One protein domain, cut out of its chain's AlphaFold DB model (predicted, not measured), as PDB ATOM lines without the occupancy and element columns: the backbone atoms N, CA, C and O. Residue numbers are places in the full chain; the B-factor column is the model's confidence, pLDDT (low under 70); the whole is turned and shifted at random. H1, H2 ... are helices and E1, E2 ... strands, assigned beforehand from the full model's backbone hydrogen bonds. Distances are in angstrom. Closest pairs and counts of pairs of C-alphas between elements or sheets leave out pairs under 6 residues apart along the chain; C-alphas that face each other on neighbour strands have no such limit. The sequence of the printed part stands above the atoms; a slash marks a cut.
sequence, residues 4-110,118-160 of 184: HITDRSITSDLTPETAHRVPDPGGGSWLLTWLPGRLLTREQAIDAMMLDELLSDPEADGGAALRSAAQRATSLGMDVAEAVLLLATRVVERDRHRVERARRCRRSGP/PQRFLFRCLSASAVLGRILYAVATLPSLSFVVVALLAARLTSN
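Overview. This is residues 4 to 110 and 118 to 160 of the 184 residues of an uncharacterized protein of Nocardia seriolae (UniProt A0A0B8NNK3). What shape do these atoms make? A small sheet, E1 E2 E3, is covered on one face by H1, and H2 folds back beside H1. Long H3 sets off crosswise from H2, its residues 96 to 107 sticking out, while H4 runs back and meets H5 at a corner. What are the figures? The printed part has 150 residues, mostly helix, three named strands then five named helices, and is only just compact, close to loose: radius of gyration of the C-alphas 17.3 A, spans 49 by 47 by 37 A.

Along the chain. Where are the strands? E1, residues 9 to 12, begins at C-alpha (-19.095, 8.020, 6.459); E2 is residues 18 to 22, E3 29 to 32. Where are the helices? H1 is residues 42 to 56, H2 62 to 75, H3 80 to 107, 40.7 A long. H4 is residues 120 to 141, 32.0 A; H5, 145 to 158, ends at C-alpha (-11.038, 5.185, -32.170).

Arrangement. How do strands pair? They form a meander, each the antiparallel neighbour of the one before: N 10 and O 19 are 2.9 A apart, N 22 and O 29 2.7 A. What is on the sheet? H1 makes two layers with it, height 7.9 A, along E2 at 10 degrees on the local plane; C-alphas Trp 30 and Ala 45, the closest of E3 and H1, are 6.2 A apart. How do helices meet? H1 and H2, a helical hairpin, touch at C-alphas Leu 51 and Ala 69, 5.4 A; H3 touches H2 with residues 80 to 83 alone, closest C-alphas Ala 70 and Val 80, 5.4 A. H3 and H4 are close but not clearly touching, closest C-alphas Ala 88 and Leu 132, 7.5 A; H4 and H5 only just touch, only at the corner, with 3 pairs of C-alphas within 8 A, the closest Ala 140 and Ser 146, 4.9 A. Are backbones complete? Every O i to N i+4 pair is within hydrogen-bond range in H1, H2, H3 and H5, and 14 of 18 in H4.

Size, cuts and confidence. Where is the cut? Residues 111 to 117 are not printed; C-alphas 110 and 118 are 15.5 A apart. Where is confidence low? Residues 109 to 110 and 118 to 160 have pLDDT under 70. How large is it? The two farthest C-alphas, of Pro 110 and Ser 144, are 51.7 A apart; of the links printed whole, none is long.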
ATOM      1  N   HIS A   4     -22.935   0.170   6.796       93.50
ATOM      2  CA  HIS A   4     -22.699   0.919   8.019       93.50
ATOM      3  C   HIS A   4     -22.743   2.412   7.695       93.50
ATOM      4  O   HIS A   4     -21.826   2.958   7.078       93.50
ATOM      5  N   ILE A   5     -23.832   3.066   8.095       94.75
ATOM      6  CA  ILE A   5     -24.084   4.486   7.841       94.75
ATOM      7  C   ILE A   5     -23.866   5.270   9.135       94.75
ATOM      8  O   ILE A   5     -24.486   4.989  10.158       94.75
ATOM      9  N   THR A   6     -23.015   6.287   9.072       93.56
ATOM     10  CA  THR A   6     -22.807   7.280  10.133       93.56
ATOM     11  C   THR A   6     -23.029   8.687   9.572       93.56
ATOM     12  O   THR A   6     -23.225   8.859   8.369       93.56
ATOM     13  N   ASP A   7     -22.945   9.716  10.413       91.19
ATOM     14  CA  ASP A   7     -23.080  11.113   9.966       91.19
ATOM     15  C   ASP A   7     -21.930  11.585   9.066       91.19
ATOM     16  O   ASP A   7     -22.048  12.598   8.373       91.19
ATOM     17  N   ARG A   8     -20.793  10.878   9.094       92.94
ATOM     18  CA  ARG A   8     -19.559  11.285   8.404       92.94
ATOM     19  C   ARG A   8     -19.097  10.312   7.333       92.94
ATOM     20  O   ARG A   8     -18.367  10.729   6.438       92.94
ATOM     21  N   SER A   9     -19.492   9.047   7.417       95.50
ATOM     22  CA  SER A   9     -19.095   8.020   6.459       95.50
ATOM     23  C   SER A   9     -20.173   6.965   6.245       95.50
ATOM     24  O   SER A   9     -20.912   6.626   7.171       95.50
ATOM     25  N   ILE A  10     -20.195   6.405   5.040       96.12
ATOM     26  CA  ILE A  10     -20.961   5.211   4.680       96.12
ATOM     27  C   ILE A  10     -19.969   4.175   4.161       96.12
ATOM     28  O   ILE A  10     -19.144   4.486   3.300       96.12
ATOM     29  N   THR A  11     -20.031   2.956   4.688       95.06
ATOM     30  CA  THR A  11     -19.132   1.858   4.310       95.06
ATOM     31  C   THR A  11     -19.908   0.558   4.140       95.06
ATOM     32  O   THR A  11     -20.879   0.340   4.863       95.06
ATOM     33  N   SER A  12     -19.454  -0.317   3.245       90.81
ATOM     34  CA  SER A  12     -19.995  -1.670   3.068       90.81
ATOM     35  C   SER A  12     -19.111  -2.713   3.758       90.81
ATOM     36  O   SER A  12     -17.897  -2.536   3.883       90.81
ATOM     37  N   ASP A  13     -19.711  -3.818   4.200       87.31
ATOM     38  CA  ASP A  13     -18.976  -5.014   4.607       87.31
ATOM     39  C   ASP A  13     -18.491  -5.835   3.399       87.31
ATOM     40  O   ASP A  13     -17.478  -6.539   3.502       87.31
ATOM     41  N   LEU A  14     -19.134  -5.713   2.234       85.12
ATOM     42  CA  LEU A  14     -18.758  -6.405   1.000       85.12
ATOM     43  C   LEU A  14     -17.729  -5.661   0.164       85.12
ATOM     44  O   LEU A  14     -16.749  -6.269  -0.285       85.12
ATOM     45  N   THR A  15     -17.926  -4.367  -0.044       87.25
ATOM     46  CA  THR A  15     -17.082  -3.591  -0.951       87.25
ATOM     47  C   THR A  15     -16.067  -2.759  -0.166       87.25
ATOM     48  O   THR A  15     -16.311  -2.364   0.972       87.25
ATOM     49  N   PRO A  16     -14.863  -2.528  -0.713       88.44
ATOM     50  CA  PRO A  16     -13.872  -1.667  -0.071       88.44
ATOM     51  C   PRO A  16     -14.130  -0.177  -0.335       88.44
ATOM     52  O   PRO A  16     -13.310   0.650   0.065       88.44
ATOM     53  N   GLU A  17     -15.194   0.157  -1.064       91.62
ATOM     54  CA  GLU A  17     -15.518   1.530  -1.416       91.62
ATOM     55  C   GLU A  17     -16.254   2.218  -0.265       91.62
ATOM     56  O   GLU A  17     -16.877   1.580   0.588       91.62
ATOM     57  N   THR A  18     -16.120   3.539  -0.188       94.19
ATOM     58  CA  THR A  18     -16.672   4.324   0.915       94.19
ATOM     59  C   THR A  18     -17.214   5.656   0.423       94.19
ATOM     60  O   THR A  18     -16.717   6.236  -0.546       94.19
ATOM     61  N   ALA A  19     -18.219   6.166   1.132       96.38
ATOM     62  CA  ALA A  19     -18.662   7.546   1.017       96.38
ATOM     63  C   ALA A  19     -18.225   8.326   2.257       96.38
ATOM     64  O   ALA A  19     -18.316   7.818   3.376       96.38
ATOM     65  N   HIS A  20     -17.782   9.564   2.077       95.38
ATOM     66  CA  HIS A  20     -17.426  10.462   3.168       95.38
ATOM     67  C   HIS A  20     -18.072  11.828   2.978       95.38
ATOM     68  O   HIS A  20     -18.175  12.342   1.862       95.38
ATOM     69  N   ARG A  21     -18.504  12.420   4.090       94.38
ATOM     70  CA  ARG A  21     -19.083  13.757   4.104       94.38
ATOM     71  C   ARG A  21     -17.978  14.807   4.047       94.38
ATOM     72  O   ARG A  21     -17.065  14.805   4.872       94.38
ATOM     73  N   VAL A  22     -18.102  15.731   3.111       93.06
ATOM     74  CA  VAL A  22     -17.239  16.896   2.933       93.06
ATOM     75  C   VAL A  22     -17.997  18.144   3.401       93.06
ATOM     76  O   VAL A  22     -19.192  18.271   3.121       93.06
ATOM     77  N   PRO A  23     -17.353  19.060   4.145       88.19
ATOM     78  CA  PRO A  23     -17.959  20.340   4.494       88.19
ATOM     79  C   PRO A  23     -18.308  21.140   3.233       88.19
ATOM     80  O   PRO A  23     -17.457  21.329   2.372       88.19
ATOM     81  N   ASP A  24     -19.545  21.622   3.154       84.75
ATOM     82  CA  ASP A  24     -20.061  22.453   2.063       84.75
ATOM     83  C   ASP A  24     -21.016  23.508   2.659       84.75
ATOM     84  O   ASP A  24     -21.688  23.189   3.655       84.75
ATOM     85  N   PRO A  25     -21.098  24.741   2.113       75.38
ATOM     86  CA  PRO A  25     -21.929  25.813   2.663       75.38
ATOM     87  C   PRO A  25     -23.414  25.447   2.795       75.38
ATOM     88  O   PRO A  25     -24.096  26.009   3.647       75.38
ATOM     89  N   GLY A  26     -23.911  24.486   2.004       72.88
ATOM     90  CA  GLY A  26     -25.306  24.038   2.006       72.88
ATOM     91  C   GLY A  26     -25.658  22.937   3.012       72.88
ATOM     92  O   GLY A  26     -26.735  22.358   2.915       72.88
ATOM     93  N   GLY A  27     -24.780  22.608   3.967       70.06
ATOM     94  CA  GLY A  27     -25.042  21.527   4.929       70.06
ATOM     95  C   GLY A  27     -24.345  20.206   4.597       70.06
ATOM     96  O   GLY A  27     -24.751  19.155   5.099       70.06
ATOM     97  N   GLY A  28     -23.240  20.275   3.851       80.56
ATOM     98  CA  GLY A  28     -22.306  19.176   3.597       80.56
ATOM     99  C   GLY A  28     -22.713  18.258   2.448       80.56
ATOM    100  O   GLY A  28     -23.823  17.736   2.409       80.56
ATOM    101  N   SER A  29     -21.768  18.013   1.547       93.44
ATOM    102  CA  SER A  29     -21.917  17.091   0.422       93.44
ATOM    103  C   SER A  29     -21.224  15.766   0.713       93.44
ATOM    104  O   SER A  29     -20.412  15.660   1.628       93.44
ATOM    105  N   TRP A  30     -21.515  14.744  -0.080       95.88
ATOM    106  CA  TRP A  30     -20.887  13.435   0.025       95.88
ATOM    107  C   TRP A  30     -20.031  13.148  -1.202       95.88
ATOM    108  O   TRP A  30     -20.444  13.407  -2.330       95.88
ATOM    109  N   LEU A  31     -18.841  12.600  -0.971       95.56
ATOM    110  CA  LEU A  31     -17.944  12.102  -2.008       95.56
ATOM    111  C   LEU A  31     -17.752  10.603  -1.845       95.56
ATOM    112  O   LEU A  31     -17.629  10.106  -0.725       95.56
ATOM    113  N   LEU A  32     -17.684   9.895  -2.968       95.44
ATOM    114  CA  LEU A  32     -17.441   8.458  -2.996       95.44
ATOM    115  C   LEU A  32     -16.080   8.148  -3.594       95.44
ATOM    116  O   LEU A  32     -15.606   8.830  -4.501       95.44
ATOM    117  N   THR A  33     -15.466   7.073  -3.113       92.31
ATOM    118  CA  THR A  33     -14.166   6.613  -3.615       92.31
ATOM    119  C   THR A  33     -14.224   6.086  -5.045       92.31
ATOM    120  O   THR A  33     -13.226   6.200  -5.756       92.31
ATOM    121  N   TRP A  34     -15.359   5.523  -5.470       92.31
ATOM    122  CA  TRP A  34     -15.539   4.976  -6.819       92.31
ATOM    123  C   TRP A  34     -16.172   5.960  -7.811       92.31
ATOM    124  O   TRP A  34     -16.053   5.764  -9.018       92.31
ATOM    125  N   LEU A  35     -16.779   7.042  -7.315       93.00
ATOM    126  CA  LEU A  35     -17.346   8.124  -8.121       93.00
ATOM    127  C   LEU A  35     -16.697   9.468  -7.742       93.00
ATOM    128  O   LEU A  35     -17.360  10.358  -7.197       93.00
ATOM    129  N   PRO A  36     -15.379   9.622  -7.971       88.12
ATOM    130  CA  PRO A  36     -14.677  10.843  -7.606       88.12
ATOM    131  C   PRO A  36     -15.176  12.034  -8.434       88.12
ATOM    132  O   PRO A  36     -15.477  11.912  -9.620       88.12
ATOM    133  N   GLY A  37     -15.232  13.211  -7.809       87.12
ATOM    134  CA  GLY A  37     -15.561  14.472  -8.484       87.12
ATOM    135  C   GLY A  37     -17.053  14.799  -8.599       87.12
ATOM    136  O   GLY A  37     -17.380  15.888  -9.064       87.12
ATOM    137  N   ARG A  38     -17.960  13.923  -8.144       91.12
ATOM    138  CA  ARG A  38     -19.385  14.260  -7.992       91.12
ATOM    139  C   ARG A  38     -19.728  14.498  -6.527       91.12
ATOM    140  O   ARG A  38     -19.565  13.602  -5.705       91.12
ATOM    141  N   LEU A  39     -20.226  15.695  -6.227       93.44
ATOM    142  CA  LEU A  39     -20.807  16.029  -4.929       93.44
ATOM    143  C   LEU A  39     -22.240  15.498  -4.888       93.44
ATOM    144  O   LEU A  39     -23.074  15.903  -5.694       93.44
ATOM    145  N   LEU A  40     -22.500  14.575  -3.968       94.00
ATOM    146  CA  LEU A  40     -23.797  13.926  -3.813       94.00
ATOM    147  C   LEU A  40     -24.522  14.419  -2.562       94.00
ATOM    148  O   LEU A  40     -23.898  14.820  -1.574       94.00
ATOM    149  N   THR A  41     -25.851  14.327  -2.578       93.94
ATOM    150  CA  THR A  41     -26.633  14.379  -1.338       93.94
ATOM    151  C   THR A  41     -26.401  13.114  -0.509       93.94
ATOM    152  O   THR A  41     -25.824  12.129  -0.978       93.94
ATOM    153  N   ARG A  42     -26.859  13.118   0.746       93.38
ATOM    154  CA  ARG A  42     -26.749  11.940   1.615       93.38
ATOM    155  C   ARG A  42     -27.507  10.747   1.033       93.38
ATOM    156  O   ARG A  42     -26.995   9.634   1.043       93.38
ATOM    157  N   GLU A  43     -28.699  10.987   0.504       93.62
ATOM    158  CA  GLU A  43     -29.566   9.977  -0.103       93.62
ATOM    159  C   GLU A  43     -28.913   9.392  -1.358       93.62
ATOM    160  O   GLU A  43     -28.834   8.176  -1.500       93.62
ATOM    161  N   GLN A  44     -28.341  10.245  -2.212       95.38
ATOM    162  CA  GLN A  44     -27.589   9.802  -3.385       95.38
ATOM    163  C   GLN A  44     -26.339   9.008  -2.999       95.38
ATOM    164  O   GLN A  44     -26.031   7.998  -3.621       95.38
ATOM    165  N   ALA A  45     -25.621   9.410  -1.950       95.69
ATOM    166  CA  ALA A  45     -24.473   8.645  -1.476       95.69
ATOM    167  C   ALA A  45     -24.873   7.254  -0.970       95.69
ATOM    168  O   ALA A  45     -24.174   6.278  -1.238       95.69
ATOM    169  N   ILE A  46     -26.013   7.150  -0.285       95.00
ATOM    170  CA  ILE A  46     -26.586   5.872   0.144       95.00
ATOM    171  C   ILE A  46     -26.964   5.012  -1.072       95.00
ATOM    172  O   ILE A  46     -26.595   3.839  -1.119       95.00
ATOM    173  N   ASP A  47     -27.638   5.580  -2.073       95.56
ATOM    174  CA  ASP A  47     -28.002   4.860  -3.298       95.56
ATOM    175  C   ASP A  47     -26.782   4.378  -4.078       95.56
ATOM    176  O   ASP A  47     -26.763   3.240  -4.543       95.56
ATOM    177  N   ALA A  48     -25.745   5.204  -4.174       95.50
ATOM    178  CA  ALA A  48     -24.497   4.849  -4.830       95.50
ATOM    179  C   ALA A  48     -23.735   3.744  -4.084       95.50
ATOM    180  O   ALA A  48     -23.189   2.842  -4.716       95.50
ATOM    181  N   MET A  49     -23.737   3.761  -2.750       95.81
ATOM    182  CA  MET A  49     -23.162   2.669  -1.958       95.81
ATOM    183  C   MET A  49     -23.964   1.371  -2.111       95.81
ATOM    184  O   MET A  49     -23.370   0.313  -2.287       95.81
ATOM    185  N   MET A  50     -25.299   1.445  -2.126       93.94
ATOM    186  CA  MET A  50     -26.145   0.273  -2.381       93.94
ATOM    187  C   MET A  50     -26.009  -0.258  -3.816       93.94
ATOM    188  O   MET A  50     -26.164  -1.453  -4.048       93.94
ATOM    189  N   LEU A  51     -25.743   0.616  -4.788       93.81
ATOM    190  CA  LEU A  51     -25.493   0.227  -6.173       93.81
ATOM    191  C   LEU A  51     -24.201  -0.590  -6.298       93.81
ATOM    192  O   LEU A  51     -24.221  -1.663  -6.893       93.81
ATOM    193  N   ASP A  52     -23.104  -0.109  -5.711       92.56
ATOM    194  CA  ASP A  52     -21.829  -0.837  -5.654       92.56
ATOM    195  C   ASP A  52     -21.982  -2.200  -4.963       92.56
ATOM    196  O   ASP A  52     -21.493  -3.221  -5.448       92.56
ATOM    197  N   GLU A  53     -22.745  -2.230  -3.875       90.38
ATOM    198  CA  GLU A  53     -23.119  -3.443  -3.158       90.38
ATOM    199  C   GLU A  53     -23.860  -4.462  -4.038       90.38
ATOM    200  O   GLU A  53     -23.414  -5.603  -4.159       90.38
ATOM    201  N   LEU A  54     -24.947  -4.049  -4.697       90.44
ATOM    202  CA  LEU A  54     -25.741  -4.918  -5.575       90.44
ATOM    203  C   LEU A  54     -24.928  -5.483  -6.742       90.44
ATOM    204  O   LEU A  54     -25.153  -6.616  -7.157       90.44
ATOM    205  N   LEU A  55     -24.003  -4.693  -7.286       87.31
ATOM    206  CA  LEU A  55     -23.151  -5.107  -8.402       87.31
ATOM    207  C   LEU A  55     -21.973  -5.987  -7.956       87.31
ATOM    208  O   LEU A  55     -21.385  -6.685  -8.783       87.31
ATOM    209  N   SER A  56     -21.626  -5.955  -6.670       84.69
ATOM    210  CA  SER A  56     -20.510  -6.712  -6.101       84.69
ATOM    211  C   SER A  56     -20.922  -8.035  -5.453       84.69
ATOM    212  O   SER A  56     -20.044  -8.868  -5.216       84.69
ATOM    213  N   ASP A  57     -22.208  -8.239  -5.150       83.56
ATOM    214  CA  ASP A  57     -22.719  -9.469  -4.540       83.56
ATOM    215  C   ASP A  57     -22.842 -10.610  -5.575       83.56
ATOM    216  O   ASP A  57     -23.682 -10.542  -6.475       83.56
ATOM    217  N   PRO A  58     -22.027 -11.681  -5.474       72.56
ATOM    218  CA  PRO A  58     -22.105 -12.815  -6.392       72.56
ATOM    219  C   PRO A  58     -23.330 -13.712  -6.172       72.56
ATOM    220  O   PRO A  58     -23.636 -14.507  -7.059       72.56
ATOM    221  N   GLU A  59     -23.987 -13.623  -5.013       78.12
ATOM    222  CA  GLU A  59     -25.126 -14.475  -4.644       78.12
ATOM    223  C   GLU A  59     -26.479 -13.808  -4.946       78.12
ATOM    224  O   GLU A  59     -27.533 -14.426  -4.782       78.12
ATOM    225  N   ALA A  60     -26.470 -12.550  -5.394       78.12
ATOM    226  CA  ALA A  60     -27.687 -11.826  -5.723       78.12
ATOM    227  C   ALA A  60     -28.383 -12.423  -6.961       78.12
ATOM    228  O   ALA A  60     -27.743 -12.765  -7.958       78.12
ATOM    229  N   ASP A  61     -29.718 -12.502  -6.929       81.56
ATOM    230  CA  ASP A  61     -30.514 -12.874  -8.105       81.56
ATOM    231  C   ASP A  61     -30.287 -11.848  -9.219       81.56
ATOM    232  O   ASP A  61     -30.789 -10.724  -9.149       81.56
ATOM    233  N   GLY A  62     -29.548 -12.240 -10.260       76.38
ATOM    234  CA  GLY A  62     -29.087 -11.337 -11.312       76.38
ATOM    235  C   GLY A  62     -30.204 -10.529 -11.978       76.38
ATOM    236  O   GLY A  62     -29.989  -9.370 -12.327       76.38
ATOM    237  N   GLY A  63     -31.415 -11.083 -12.109       77.44
ATOM    238  CA  GLY A  63     -32.544 -10.362 -12.703       77.44
ATOM    239  C   GLY A  63     -33.120  -9.284 -11.781       77.44
ATOM    240  O   GLY A  63     -33.373  -8.155 -12.209       77.44
ATOM    241  N   ALA A  64     -33.337  -9.616 -10.507       82.81
ATOM    242  CA  ALA A  64     -33.851  -8.671  -9.520       82.81
ATOM    243  C   ALA A  64     -32.799  -7.621  -9.137       82.81
ATOM    244  O   ALA A  64     -33.107  -6.429  -9.114       82.81
ATOM    245  N   ALA A  65     -31.554  -8.053  -8.935       84.25
ATOM    246  CA  ALA A  65     -30.419  -7.199  -8.619       84.25
ATOM    247  C   ALA A  65     -30.179  -6.155  -9.712       84.25
ATOM    248  O   ALA A  65     -30.026  -4.979  -9.394       84.25
ATOM    249  N   LEU A  66     -30.237  -6.543 -10.994       85.31
ATOM    250  CA  LEU A  66     -30.034  -5.607 -12.100       85.31
ATOM    251  C   LEU A  66     -31.141  -4.547 -12.187       85.31
ATOM    252  O   LEU A  66     -30.854  -3.377 -12.432       85.31
ATOM    253  N   ARG A  67     -32.404  -4.918 -11.933       88.81
ATOM    254  CA  ARG A  67     -33.515  -3.946 -11.873       88.81
ATOM    255  C   ARG A  67     -33.346  -2.966 -10.715       88.81
ATOM    256  O   ARG A  67     -33.513  -1.763 -10.905       88.81
ATOM    257  N   SER A  68     -32.988  -3.464  -9.531       90.50
ATOM    258  CA  SER A  68     -32.706  -2.613  -8.373       90.50
ATOM    259  C   SER A  68     -31.491  -1.713  -8.609       90.50
ATOM    260  O   SER A  68     -31.529  -0.536  -8.253       90.50
ATOM    261  N   ALA A  69     -30.446  -2.223  -9.264       90.38
ATOM    262  CA  ALA A  69     -29.290  -1.438  -9.675       90.38
ATOM    263  C   ALA A  69     -29.690  -0.321 -10.652       90.38
ATOM    264  O   ALA A  69     -29.276   0.820 -10.468       90.38
ATOM    265  N   ALA A  70     -30.558  -0.599 -11.632       91.38
ATOM    266  CA  ALA A  70     -31.047   0.405 -12.582       91.38
ATOM    267  C   ALA A  70     -31.827   1.540 -11.916       91.38
ATOM    268  O   ALA A  70     -31.601   2.715 -12.218       91.38
ATOM    269  N   GLN A  71     -32.690   1.206 -10.959       95.12
ATOM    270  CA  GLN A  71     -33.419   2.210 -10.191       95.12
ATOM    271  C   GLN A  71     -32.468   3.148  -9.429       95.12
ATOM    272  O   GLN A  71     -32.674   4.361  -9.422       95.12
ATOM    273  N   ARG A  72     -31.402   2.604  -8.831       95.00
ATOM    274  CA  ARG A  72     -30.399   3.388  -8.092       95.00
ATOM    275  C   ARG A  72     -29.479   4.185  -9.004       95.00
ATOM    276  O   ARG A  72     -29.193   5.334  -8.718       95.00
ATOM    277  N   ALA A  73     -29.050   3.619 -10.128       94.19
ATOM    278  CA  ALA A  73     -28.265   4.358 -11.115       94.19
ATOM    279  C   ALA A  73     -29.038   5.595 -11.614       94.19
ATOM    280  O   ALA A  73     -28.484   6.694 -11.692       94.19
ATOM    281  N   THR A  74     -30.352   5.450 -11.811       95.44
ATOM    282  CA  THR A  74     -31.230   6.555 -12.218       95.44
ATOM    283  C   THR A  74     -31.268   7.685 -11.183       95.44
ATOM    284  O   THR A  74     -31.238   8.853 -11.572       95.44
ATOM    285  N   SER A  75     -31.268   7.391  -9.872       94.31
ATOM    286  CA  SER A  75     -31.238   8.437  -8.828       94.31
ATOM    287  C   SER A  75     -29.917   9.224  -8.792       94.31
ATOM    288  O   SER A  75     -29.869  10.360  -8.308       94.31
ATOM    289  N   LEU A  76     -28.861   8.657  -9.378       94.12
ATOM    290  CA  LEU A  76     -27.551   9.285  -9.576       94.12
ATOM    291  C   LEU A  76     -27.415   9.981 -10.939       94.12
ATOM    292  O   LEU A  76     -26.358  10.548 -11.237       94.12
ATOM    293  N   GLY A  77     -28.460   9.929 -11.773       94.44
ATOM    294  CA  GLY A  77     -28.455  10.469 -13.130       94.44
ATOM    295  C   GLY A  77     -27.486   9.739 -14.064       94.44
ATOM    296  O   GLY A  77     -26.836  10.389 -14.879       94.44
ATOM    297  N   MET A  78     -27.338   8.421 -13.909       94.62
ATOM    298  CA  MET A  78     -26.506   7.576 -14.775       94.62
ATOM    299  C   MET A  78     -27.197   6.252 -15.108       94.62
ATOM    300  O   MET A  78     -28.176   5.867 -14.471       94.62
ATOM    301  N   ASP A  79     -26.675   5.545 -16.106       92.19
ATOM    302  CA  ASP A  79     -27.110   4.184 -16.428       92.19
ATOM    303  C   ASP A  79     -26.296   3.132 -15.649       92.19
ATOM    304  O   ASP A  79     -25.166   3.380 -15.218       92.19
ATOM    305  N   VAL A  80     -26.841   1.920 -15.497       89.62
ATOM    306  CA  VAL A  80     -26.140   0.795 -14.855       89.62
ATOM    307  C   VAL A  80     -24.848   0.463 -15.584       89.62
ATOM    308  O   VAL A  80     -23.843   0.182 -14.934       89.62
ATOM    309  N   ALA A  81     -24.841   0.511 -16.918       86.06
ATOM    310  CA  ALA A  81     -23.636   0.228 -17.689       86.06
ATOM    311  C   ALA A  81     -22.506   1.220 -17.361       86.06
ATOM    312  O   ALA A  81     -21.348   0.819 -17.235       86.06
ATOM    313  N   GLU A  82     -22.839   2.499 -17.164       90.12
ATOM    314  CA  GLU A  82     -21.878   3.524 -16.745       90.12
ATOM    315  C   GLU A  82     -21.330   3.225 -15.343       90.12
ATOM    316  O   GLU A  82     -20.113   3.223 -15.147       90.12
ATOM    317  N   ALA A  83     -22.206   2.888 -14.393       90.69
ATOM    318  CA  ALA A  83     -21.800   2.521 -13.039       90.69
ATOM    319  C   ALA A  83     -20.872   1.292 -13.021       90.69
ATOM    320  O   ALA A  83     -19.824   1.315 -12.373       90.69
ATOM    321  N   VAL A  84     -21.202   0.250 -13.791       88.56
ATOM    322  CA  VAL A  84     -20.366  -0.953 -13.938       88.56
ATOM    323  C   VAL A  84     -18.989  -0.601 -14.502       88.56
ATOM    324  O   VAL A  84     -17.981  -1.091 -13.995       88.56
ATOM    325  N   LEU A  85     -18.911   0.268 -15.514       87.56
ATOM    326  CA  LEU A  85     -17.634   0.697 -16.095       87.56
ATOM    327  C   LEU A  85     -16.765   1.472 -15.095       87.56
ATOM    328  O   LEU A  85     -15.552   1.247 -15.036       87.56
ATOM    329  N   LEU A  86     -17.364   2.361 -14.301       90.25
ATOM    330  CA  LEU A  86     -16.655   3.122 -13.270       90.25
ATOM    331  C   LEU A  86     -16.114   2.202 -12.171       90.25
ATOM    332  O   LEU A  86     -14.927   2.263 -11.843       90.25
ATOM    333  N   LEU A  87     -16.944   1.284 -11.675       89.44
ATOM    334  CA  LEU A  87     -16.539   0.297 -10.676       89.44
ATOM    335  C   LEU A  87     -15.452  -0.641 -11.210       89.44
ATOM    336  O   LEU A  87     -14.441  -0.851 -10.542       89.44
ATOM    337  N   ALA A  88     -15.589  -1.146 -12.437       83.94
ATOM    338  CA  ALA A  88     -14.571  -1.988 -13.062       83.94
ATOM    339  C   ALA A  88     -13.231  -1.248 -13.203       83.94
ATOM    340  O   ALA A  88     -12.179  -1.794 -12.859       83.94
ATOM    341  N   THR A  89     -13.264   0.018 -13.632       86.94
ATOM    342  CA  THR A  89     -12.071   0.876 -13.700       86.94
ATOM    343  C   THR A  89     -11.426   1.004 -12.323       86.94
ATOM    344  O   THR A  89     -10.215   0.819 -12.181       86.94
ATOM    345  N   ARG A  90     -12.238   1.215 -11.282       88.69
ATOM    346  CA  ARG A  90     -11.760   1.350  -9.908       88.69
ATOM    347  C   ARG A  90     -11.111   0.074  -9.369       88.69
ATOM    348  O   ARG A  90     -10.075   0.144  -8.705       88.69
ATOM    349  N   VAL A  91     -11.674  -1.095  -9.680       84.62
ATOM    350  CA  VAL A  91     -11.075  -2.391  -9.330       84.62
ATOM    351  C   VAL A  91      -9.696  -2.533  -9.978       84.62
ATOM    352  O   VAL A  91      -8.732  -2.861  -9.285       84.62
ATOM    353  N   VAL A  92      -9.573  -2.203 -11.269       83.69
ATOM    354  CA  VAL A  92      -8.299  -2.267 -12.002       83.69
ATOM    355  C   VAL A  92      -7.257  -1.314 -11.408       83.69
ATOM    356  O   VAL A  92      -6.106  -1.709 -11.204       83.69
ATOM    357  N   GLU A  93      -7.629  -0.070 -11.098       85.56
ATOM    358  CA  GLU A  93      -6.737   0.899 -10.443       85.56
ATOM    359  C   GLU A  93      -6.234   0.393  -9.091       85.56
ATOM    360  O   GLU A  93      -5.037   0.439  -8.787       85.56
ATOM    361  N   ARG A  94      -7.148  -0.135  -8.277       84.69
ATOM    362  CA  ARG A  94      -6.825  -0.682  -6.962       84.69
ATOM    363  C   ARG A  94      -5.868  -1.865  -7.073       84.69
ATOM    364  O   ARG A  94      -4.920  -1.953  -6.288       84.69
ATOM    365  N   ASP A  95      -6.076  -2.747  -8.043       81.81
ATOM    366  CA  ASP A  95      -5.207  -3.899  -8.273       81.81
ATOM    367  C   ASP A  95      -3.816  -3.476  -8.756       81.81
ATOM    368  O   ASP A  95      -2.813  -4.005  -8.266       81.81
ATOM    369  N   ARG A  96      -3.718  -2.445  -9.608       81.25
ATOM    370  CA  ARG A  96      -2.428  -1.833  -9.979       81.25
ATOM    371  C   ARG A  96      -1.685  -1.314  -8.751       81.25
ATOM    372  O   ARG A  96      -0.537  -1.706  -8.526       81.25
ATOM    373  N   HIS A  97      -2.347  -0.537  -7.896       81.81
ATOM    374  CA  HIS A  97      -1.738  -0.035  -6.662       81.81
ATOM    375  C   HIS A  97      -1.322  -1.154  -5.699       81.81
ATOM    376  O   HIS A  97      -0.290  -1.047  -5.029       81.81
ATOM    377  N   ARG A  98      -2.081  -2.256  -5.629       79.94
ATOM    378  CA  ARG A  98      -1.703  -3.439  -4.838       79.94
ATOM    379  C   ARG A  98      -0.437  -4.099  -5.381       79.94
ATOM    380  O   ARG A  98       0.472  -4.388  -4.602       79.94
ATOM    381  N   VAL A  99      -0.343  -4.288  -6.697       79.50
ATOM    382  CA  VAL A  99       0.848  -4.856  -7.351       79.50
ATOM    383  C   VAL A  99       2.069  -3.958  -7.143       79.50
ATOM    384  O   VAL A  99       3.148  -4.453  -6.815       79.50
ATOM    385  N   GLU A 100       1.916  -2.641  -7.267       82.88
ATOM    386  CA  GLU A 100       2.989  -1.670  -7.030       82.88
ATOM    387  C   GLU A 100       3.483  -1.686  -5.581       82.88
ATOM    388  O   GLU A 100       4.694  -1.728  -5.341       82.88
ATOM    389  N   ARG A 101       2.565  -1.714  -4.605       81.25
ATOM    390  CA  ARG A 101       2.914  -1.850  -3.182       81.25
ATOM    391  C   ARG A 101       3.654  -3.158  -2.913       81.25
ATOM    392  O   ARG A 101       4.699  -3.138  -2.266       81.25
ATOM    393  N   ALA A 102       3.182  -4.274  -3.469       78.31
ATOM    394  CA  ALA A 102       3.843  -5.570  -3.330       78.31
ATOM    395  C   ALA A 102       5.256  -5.574  -3.944       78.31
ATOM    396  O   ALA A 102       6.185  -6.128  -3.356       78.31
ATOM    397  N   ARG A 103       5.449  -4.926  -5.102       79.94
ATOM    398  CA  ARG A 103       6.773  -4.759  -5.729       79.94
ATOM    399  C   ARG A 103       7.705  -3.904  -4.875       79.94
ATOM    400  O   ARG A 103       8.872  -4.259  -4.728       79.94
ATOM    401  N   ARG A 104       7.201  -2.811  -4.293       80.06
ATOM    402  CA  ARG A 104       7.973  -1.953  -3.382       80.06
ATOM    403  C   ARG A 104       8.431  -2.734  -2.152       80.06
ATOM    404  O   ARG A 104       9.616  -2.719  -1.854       80.06
ATOM    405  N   CYS A 105       7.536  -3.502  -1.529       75.81
ATOM    406  CA  CYS A 105       7.883  -4.356  -0.391       75.81
ATOM    407  C   CYS A 105       8.952  -5.407  -0.721       75.81
ATOM    408  O   CYS A 105       9.867  -5.599   0.071       75.81
ATOM    409  N   ARG A 106       8.902  -6.043  -1.902       73.12
ATOM    410  CA  ARG A 106       9.971  -6.971  -2.324       73.12
ATOM    411  C   ARG A 106      11.320  -6.276  -2.509       73.12
ATOM    412  O   ARG A 106      12.346  -6.884  -2.234       73.12
ATOM    413  N   ARG A 107      11.328  -5.027  -2.989       77.12
ATOM    414  CA  ARG A 107      12.562  -4.255  -3.212       77.12
ATOM    415  C   ARG A 107      13.182  -3.732  -1.920       77.12
ATOM    416  O   ARG A 107      14.399  -3.661  -1.845       77.12
ATOM    417  N   SER A 108      12.374  -3.372  -0.924       73.62
ATOM    418  CA  SER A 108      12.879  -2.768   0.316       73.62
ATOM    419  C   SER A 108      13.476  -3.767   1.322       73.62
ATOM    420  O   SER A 108      13.950  -3.351   2.375       73.62
ATOM    421  N   GLY A 109      13.497  -5.067   1.005       64.06
ATOM    422  CA  GLY A 109      14.060  -6.108   1.868       64.06
ATOM    423  C   GLY A 109      13.182  -6.451   3.086       64.06
ATOM    424  O   GLY A 109      12.205  -5.760   3.376       64.06
ATOM    425  N   PRO A 110      13.504  -7.534   3.819       60.94
ATOM    426  CA  PRO A 110      12.671  -8.078   4.899       60.94
ATOM    427  C   PRO A 110      12.547  -7.180   6.144       60.94
ATOM    428  O   PRO A 110      11.774  -7.501   7.039       60.94
ATOM    429  N   PRO A 118      -2.022  -8.529   4.752       48.38
ATOM    430  CA  PRO A 118      -2.789  -9.373   5.655       48.38
ATOM    431  C   PRO A 118      -3.452 -10.491   4.841       48.38
ATOM    432  O   PRO A 118      -4.123 -10.223   3.844       48.38
ATOM    433  N   GLN A 119      -3.278 -11.745   5.268       48.62
ATOM    434  CA  GLN A 119      -3.759 -12.959   4.583       48.62
ATOM    435  C   GLN A 119      -5.255 -12.925   4.219       48.62
ATOM    436  O   GLN A 119      -5.658 -13.509   3.215       48.62
ATOM    437  N   ARG A 120      -6.078 -12.180   4.971       47.31
ATOM    438  CA  ARG A 120      -7.507 -11.972   4.676       47.31
ATOM    439  C   ARG A 120      -7.775 -11.232   3.351       47.31
ATOM    440  O   ARG A 120      -8.860 -11.366   2.800       47.31
ATOM    441  N   PHE A 121      -6.801 -10.503   2.797       47.34
ATOM    442  CA  PHE A 121      -6.952  -9.754   1.539       47.34
ATOM    443  C   PHE A 121      -6.662 -10.573   0.276       47.34
ATOM    444  O   PHE A 121      -7.152 -10.213  -0.794       47.34
ATOM    445  N   LEU A 122      -5.915 -11.679   0.381       46.09
ATOM    446  CA  LEU A 122      -5.620 -12.558  -0.758       46.09
ATOM    447  C   LEU A 122      -6.841 -13.395  -1.172       46.09
ATOM    448  O   LEU A 122      -7.054 -13.605  -2.364       46.09
ATOM    449  N   PHE A 123      -7.698 -13.783  -0.221       42.75
ATOM    450  CA  PHE A 123      -8.927 -14.529  -0.524       42.75
ATOM    451  C   PHE A 123      -9.964 -13.691  -1.296       42.75
ATOM    452  O   PHE A 123     -10.612 -14.208  -2.201       42.75
ATOM    453  N   ARG A 124     -10.052 -12.375  -1.038       46.41
ATOM    454  CA  ARG A 124     -10.899 -11.455  -1.831       46.41
ATOM    455  C   ARG A 124     -10.322 -11.105  -3.213       46.41
ATOM    456  O   ARG A 124     -11.058 -10.643  -4.079       46.41
ATOM    457  N   CYS A 125      -9.021 -11.307  -3.447       38.78
ATOM    458  CA  CYS A 125      -8.404 -11.087  -4.764       38.78
ATOM    459  C   CYS A 125      -8.816 -12.150  -5.790       38.78
ATOM    460  O   CYS A 125      -9.002 -11.822  -6.959       38.78
ATOM    461  N   LEU A 126      -9.012 -13.401  -5.363       42.41
ATOM    462  CA  LEU A 126      -9.558 -14.443  -6.235       42.41
ATOM    463  C   LEU A 126     -11.042 -14.210  -6.548       42.41
ATOM    464  O   LEU A 126     -11.468 -14.463  -7.673       42.41
ATOM    465  N   SER A 127     -11.817 -13.658  -5.607       46.41
ATOM    466  CA  SER A 127     -13.241 -13.388  -5.835       46.41
ATOM    467  C   SER A 127     -13.485 -12.172  -6.732       46.41
ATOM    468  O   SER A 127     -14.338 -12.253  -7.603       46.41
ATOM    469  N   ALA A 128     -12.718 -11.081  -6.620       45.31
ATOM    470  CA  ALA A 128     -12.900  -9.907  -7.487       45.31
ATOM    471  C   ALA A 128     -12.616 -10.210  -8.973       45.31
ATOM    472  O   ALA A 128     -13.352  -9.754  -9.848       45.31
ATOM    473  N   SER A 129     -11.606 -11.042  -9.264       47.66
ATOM    474  CA  SER A 129     -11.324 -11.496 -10.633       47.66
ATOM    475  C   SER A 129     -12.363 -12.503 -11.142       47.66
ATOM    476  O   SER A 129     -12.647 -12.529 -12.337       47.66
ATOM    477  N   ALA A 130     -12.957 -13.310 -10.256       48.19
ATOM    478  CA  ALA A 130     -14.041 -14.225 -10.606       48.19
ATOM    479  C   ALA A 130     -15.378 -13.496 -10.826       48.19
ATOM    480  O   ALA A 130     -16.133 -13.878 -11.715       48.19
ATOM    481  N   VAL A 131     -15.657 -12.427 -10.073       53.78
ATOM    482  CA  VAL A 131     -16.858 -11.590 -10.225       53.78
ATOM    483  C   VAL A 131     -16.758 -10.731 -11.483       53.78
ATOM    484  O   VAL A 131     -17.683 -10.750 -12.283       53.78
ATOM    485  N   LEU A 132     -15.613 -10.092 -11.757       56.78
ATOM    486  CA  LEU A 132     -15.385  -9.421 -13.047       56.78
ATOM    487  C   LEU A 132     -15.426 -10.405 -14.217       56.78
ATOM    488  O   LEU A 132     -16.022 -10.099 -15.242       56.78
ATOM    489  N   GLY A 133     -14.852 -11.600 -14.052       55.00
ATOM    490  CA  GLY A 133     -14.944 -12.673 -15.037       55.00
ATOM    491  C   GLY A 133     -16.386 -13.106 -15.294       55.00
ATOM    492  O   GLY A 133     -16.747 -13.301 -16.445       55.00
ATOM    493  N   ARG A 134     -17.232 -13.193 -14.260       54.62
ATOM    494  CA  ARG A 134     -18.653 -13.561 -14.377       54.62
ATOM    495  C   ARG A 134     -19.539 -12.432 -14.889       54.62
ATOM    496  O   ARG A 134     -20.454 -12.724 -15.641       54.62
ATOM    497  N   ILE A 135     -19.259 -11.175 -14.550       58.19
ATOM    498  CA  ILE A 135     -19.958 -10.007 -15.103       58.19
ATOM    499  C   ILE A 135     -19.592  -9.853 -16.580       58.19
ATOM    500  O   ILE A 135     -20.484  -9.750 -17.414       58.19
ATOM    501  N   LEU A 136     -18.306  -9.943 -16.937       59.75
ATOM    502  CA  LEU A 136     -17.870  -9.973 -18.336       59.75
ATOM    503  C   LEU A 136     -18.434 -11.191 -19.077       59.75
ATOM    504  O   LEU A 136     -18.860 -11.046 -20.216       59.75
ATOM    505  N   TYR A 137     -18.484 -12.365 -18.443       51.81
ATOM    506  CA  TYR A 137     -19.075 -13.569 -19.027       51.81
ATOM    507  C   TYR A 137     -20.584 -13.419 -19.227       51.81
ATOM    508  O   TYR A 137     -21.052 -13.681 -20.321       51.81
ATOM    509  N   ALA A 138     -21.334 -12.919 -18.242       49.94
ATOM    510  CA  ALA A 138     -22.775 -12.687 -18.341       49.94
ATOM    511  C   ALA A 138     -23.116 -11.628 -19.402       49.94
ATOM    512  O   ALA A 138     -24.064 -11.800 -20.169       49.94
ATOM    513  N   VAL A 139     -22.301 -10.573 -19.502       53.72
ATOM    514  CA  VAL A 139     -22.390  -9.547 -20.553       53.72
ATOM    515  C   VAL A 139     -22.010 -10.115 -21.929       53.72
ATOM    516  O   VAL A 139     -22.613  -9.733 -22.930       53.72
ATOM    517  N   ALA A 140     -21.065 -11.057 -21.999       50.41
ATOM    518  CA  ALA A 140     -20.660 -11.722 -23.238       50.41
ATOM    519  C   ALA A 140     -21.630 -12.830 -23.693       50.41
ATOM    520  O   ALA A 140     -21.769 -13.052 -24.894       50.41
ATOM    521  N   THR A 141     -22.320 -13.512 -22.770       47.62
ATOM    522  CA  THR A 141     -23.311 -14.563 -23.072       47.62
ATOM    523  C   THR A 141     -24.714 -14.027 -23.341       47.62
ATOM    524  O   THR A 141     -25.584 -14.796 -23.740       47.62
ATOM    525  N   LEU A 142     -24.949 -12.723 -23.171       50.94
ATOM    526  CA  LEU A 142     -26.132 -12.041 -23.694       50.94
ATOM    527  C   LEU A 142     -25.799 -11.514 -25.104       50.94
ATOM    528  O   LEU A 142     -25.121 -10.490 -25.226       50.94
ATOM    529  N   PRO A 143     -26.249 -12.183 -26.187       50.66
ATOM    530  CA  PRO A 143     -25.844 -11.859 -27.560       50.66
ATOM    531  C   PRO A 143     -26.243 -10.443 -28.008       50.66
ATOM    532  O   PRO A 143     -25.711  -9.941 -28.991       50.66
ATOM    533  N   SER A 144     -27.146  -9.779 -27.283       56.12
ATOM    534  CA  SER A 144     -27.569  -8.398 -27.530       56.12
ATOM    535  C   SER A 144     -26.687  -7.337 -26.854       56.12
ATOM    536  O   SER A 144     -26.610  -6.219 -27.358       56.12
ATOM    537  N   LEU A 145     -25.995  -7.658 -25.751       48.91
ATOM    538  CA  LEU A 145     -25.151  -6.704 -25.008       48.91
ATOM    539  C   LEU A 145     -23.668  -6.792 -25.383       48.91
ATOM    540  O   LEU A 145     -22.964  -5.785 -25.298       48.91
ATOM    541  N   SER A 146     -23.202  -7.946 -25.872       54.47
ATOM    542  CA  SER A 146     -21.824  -8.100 -26.352       54.47
ATOM    543  C   SER A 146     -21.507  -7.131 -27.498       54.47
ATOM    544  O   SER A 146     -20.449  -6.507 -27.497       54.47
ATOM    545  N   PHE A 147     -22.458  -6.906 -28.411       54.41
ATOM    546  CA  PHE A 147     -22.319  -5.934 -29.497       54.41
ATOM    547  C   PHE A 147     -22.205  -4.500 -28.994       54.41
ATOM    548  O   PHE A 147     -21.372  -3.753 -29.495       54.41
ATOM    549  N   VAL A 148     -23.002  -4.114 -27.995       56.12
ATOM    550  CA  VAL A 148     -23.009  -2.743 -27.467       56.12
ATOM    551  C   VAL A 148     -21.713  -2.456 -26.718       56.12
ATOM    552  O   VAL A 148     -21.106  -1.409 -26.918       56.12
ATOM    553  N   VAL A 149     -21.235  -3.404 -25.913       58.69
ATOM    554  CA  VAL A 149     -19.985  -3.242 -25.162       58.69
ATOM    555  C   VAL A 149     -18.771  -3.275 -26.087       58.69
ATOM    556  O   VAL A 149     -17.899  -2.420 -25.953       58.69
ATOM    557  N   VAL A 150     -18.727  -4.185 -27.068       64.19
ATOM    558  CA  VAL A 150     -17.662  -4.209 -28.086       64.19
ATOM    559  C   VAL A 150     -17.691  -2.939 -28.938       64.19
ATOM    560  O   VAL A 150     -16.636  -2.361 -29.184       64.19
ATOM    561  N   ALA A 151     -18.869  -2.450 -29.330       60.50
ATOM    562  CA  ALA A 151     -19.005  -1.208 -30.087       60.50
ATOM    563  C   ALA A 151     -18.591   0.023 -29.269       60.50
ATOM    564  O   ALA A 151     -17.898   0.888 -29.795       60.50
ATOM    565  N   LEU A 152     -18.944   0.096 -27.980       64.69
ATOM    566  CA  LEU A 152     -18.537   1.191 -27.092       64.69
ATOM    567  C   LEU A 152     -17.031   1.169 -26.807       64.69
ATOM    568  O   LEU A 152     -16.394   2.223 -26.800       64.69
ATOM    569  N   LEU A 153     -16.437  -0.015 -26.624       66.00
ATOM    570  CA  LEU A 153     -14.984  -0.173 -26.504       66.00
ATOM    571  C   LEU A 153     -14.270   0.214 -27.801       66.00
ATOM    572  O   LEU A 153     -13.298   0.964 -27.750       66.00
ATOM    573  N   ALA A 154     -14.770  -0.225 -28.957       62.41
ATOM    574  CA  ALA A 154     -14.219   0.144 -30.257       62.41
ATOM    575  C   ALA A 154     -14.324   1.659 -30.509       62.41
ATOM    576  O   ALA A 154     -13.334   2.279 -30.887       62.41
ATOM    577  N   ALA A 155     -15.475   2.270 -30.215       58.50
ATOM    578  CA  ALA A 155     -15.700   3.710 -30.351       58.50
ATOM    579  C   ALA A 155     -14.799   4.544 -29.425       58.50
ATOM    580  O   ALA A 155     -14.375   5.645 -29.776       58.50
ATOM    581  N   ARG A 156     -14.474   4.022 -28.238       64.69
ATOM    582  CA  ARG A 156     -13.573   4.694 -27.296       64.69
ATOM    583  C   ARG A 156     -12.092   4.479 -27.613       64.69
ATOM    584  O   ARG A 156     -11.252   5.261 -27.176       64.69
ATOM    585  N   LEU A 157     -11.752   3.443 -28.374       59.72
ATOM    586  CA  LEU A 157     -10.400   3.242 -28.897       59.72
ATOM    587  C   LEU A 157     -10.147   4.119 -30.132       59.72
ATOM    588  O   LEU A 157      -9.078   4.721 -30.234       59.72
ATOM    589  N   THR A 158     -11.141   4.285 -31.009       59.50
ATOM    590  CA  THR A 158     -11.038   5.185 -32.170       59.50
ATOM    591  C   THR A 158     -10.958   6.657 -31.768       59.50
ATOM    592  O   THR A 158     -10.202   7.407 -32.384       59.50
ATOM    593  N   SER A 159     -11.631   7.081 -30.690       56.59
ATOM    594  CA  SER A 159     -11.507   8.456 -30.175       56.59
ATOM    595  C   SER A 159     -10.117   8.793 -29.616       56.59
ATOM    596  O   SER A 159      -9.755   9.965 -29.551       56.59
ATOM    597  N   ASN A 160      -9.313   7.782 -29.269       62.12
ATOM    598  CA  ASN A 160      -7.924   7.935 -28.825       62.12
ATOM    599  C   ASN A 160      -6.902   7.849 -29.980       62.12
ATOM    600  O   ASN A 160      -5.706   7.712 -29.729       62.12
TER     601      ASN A 160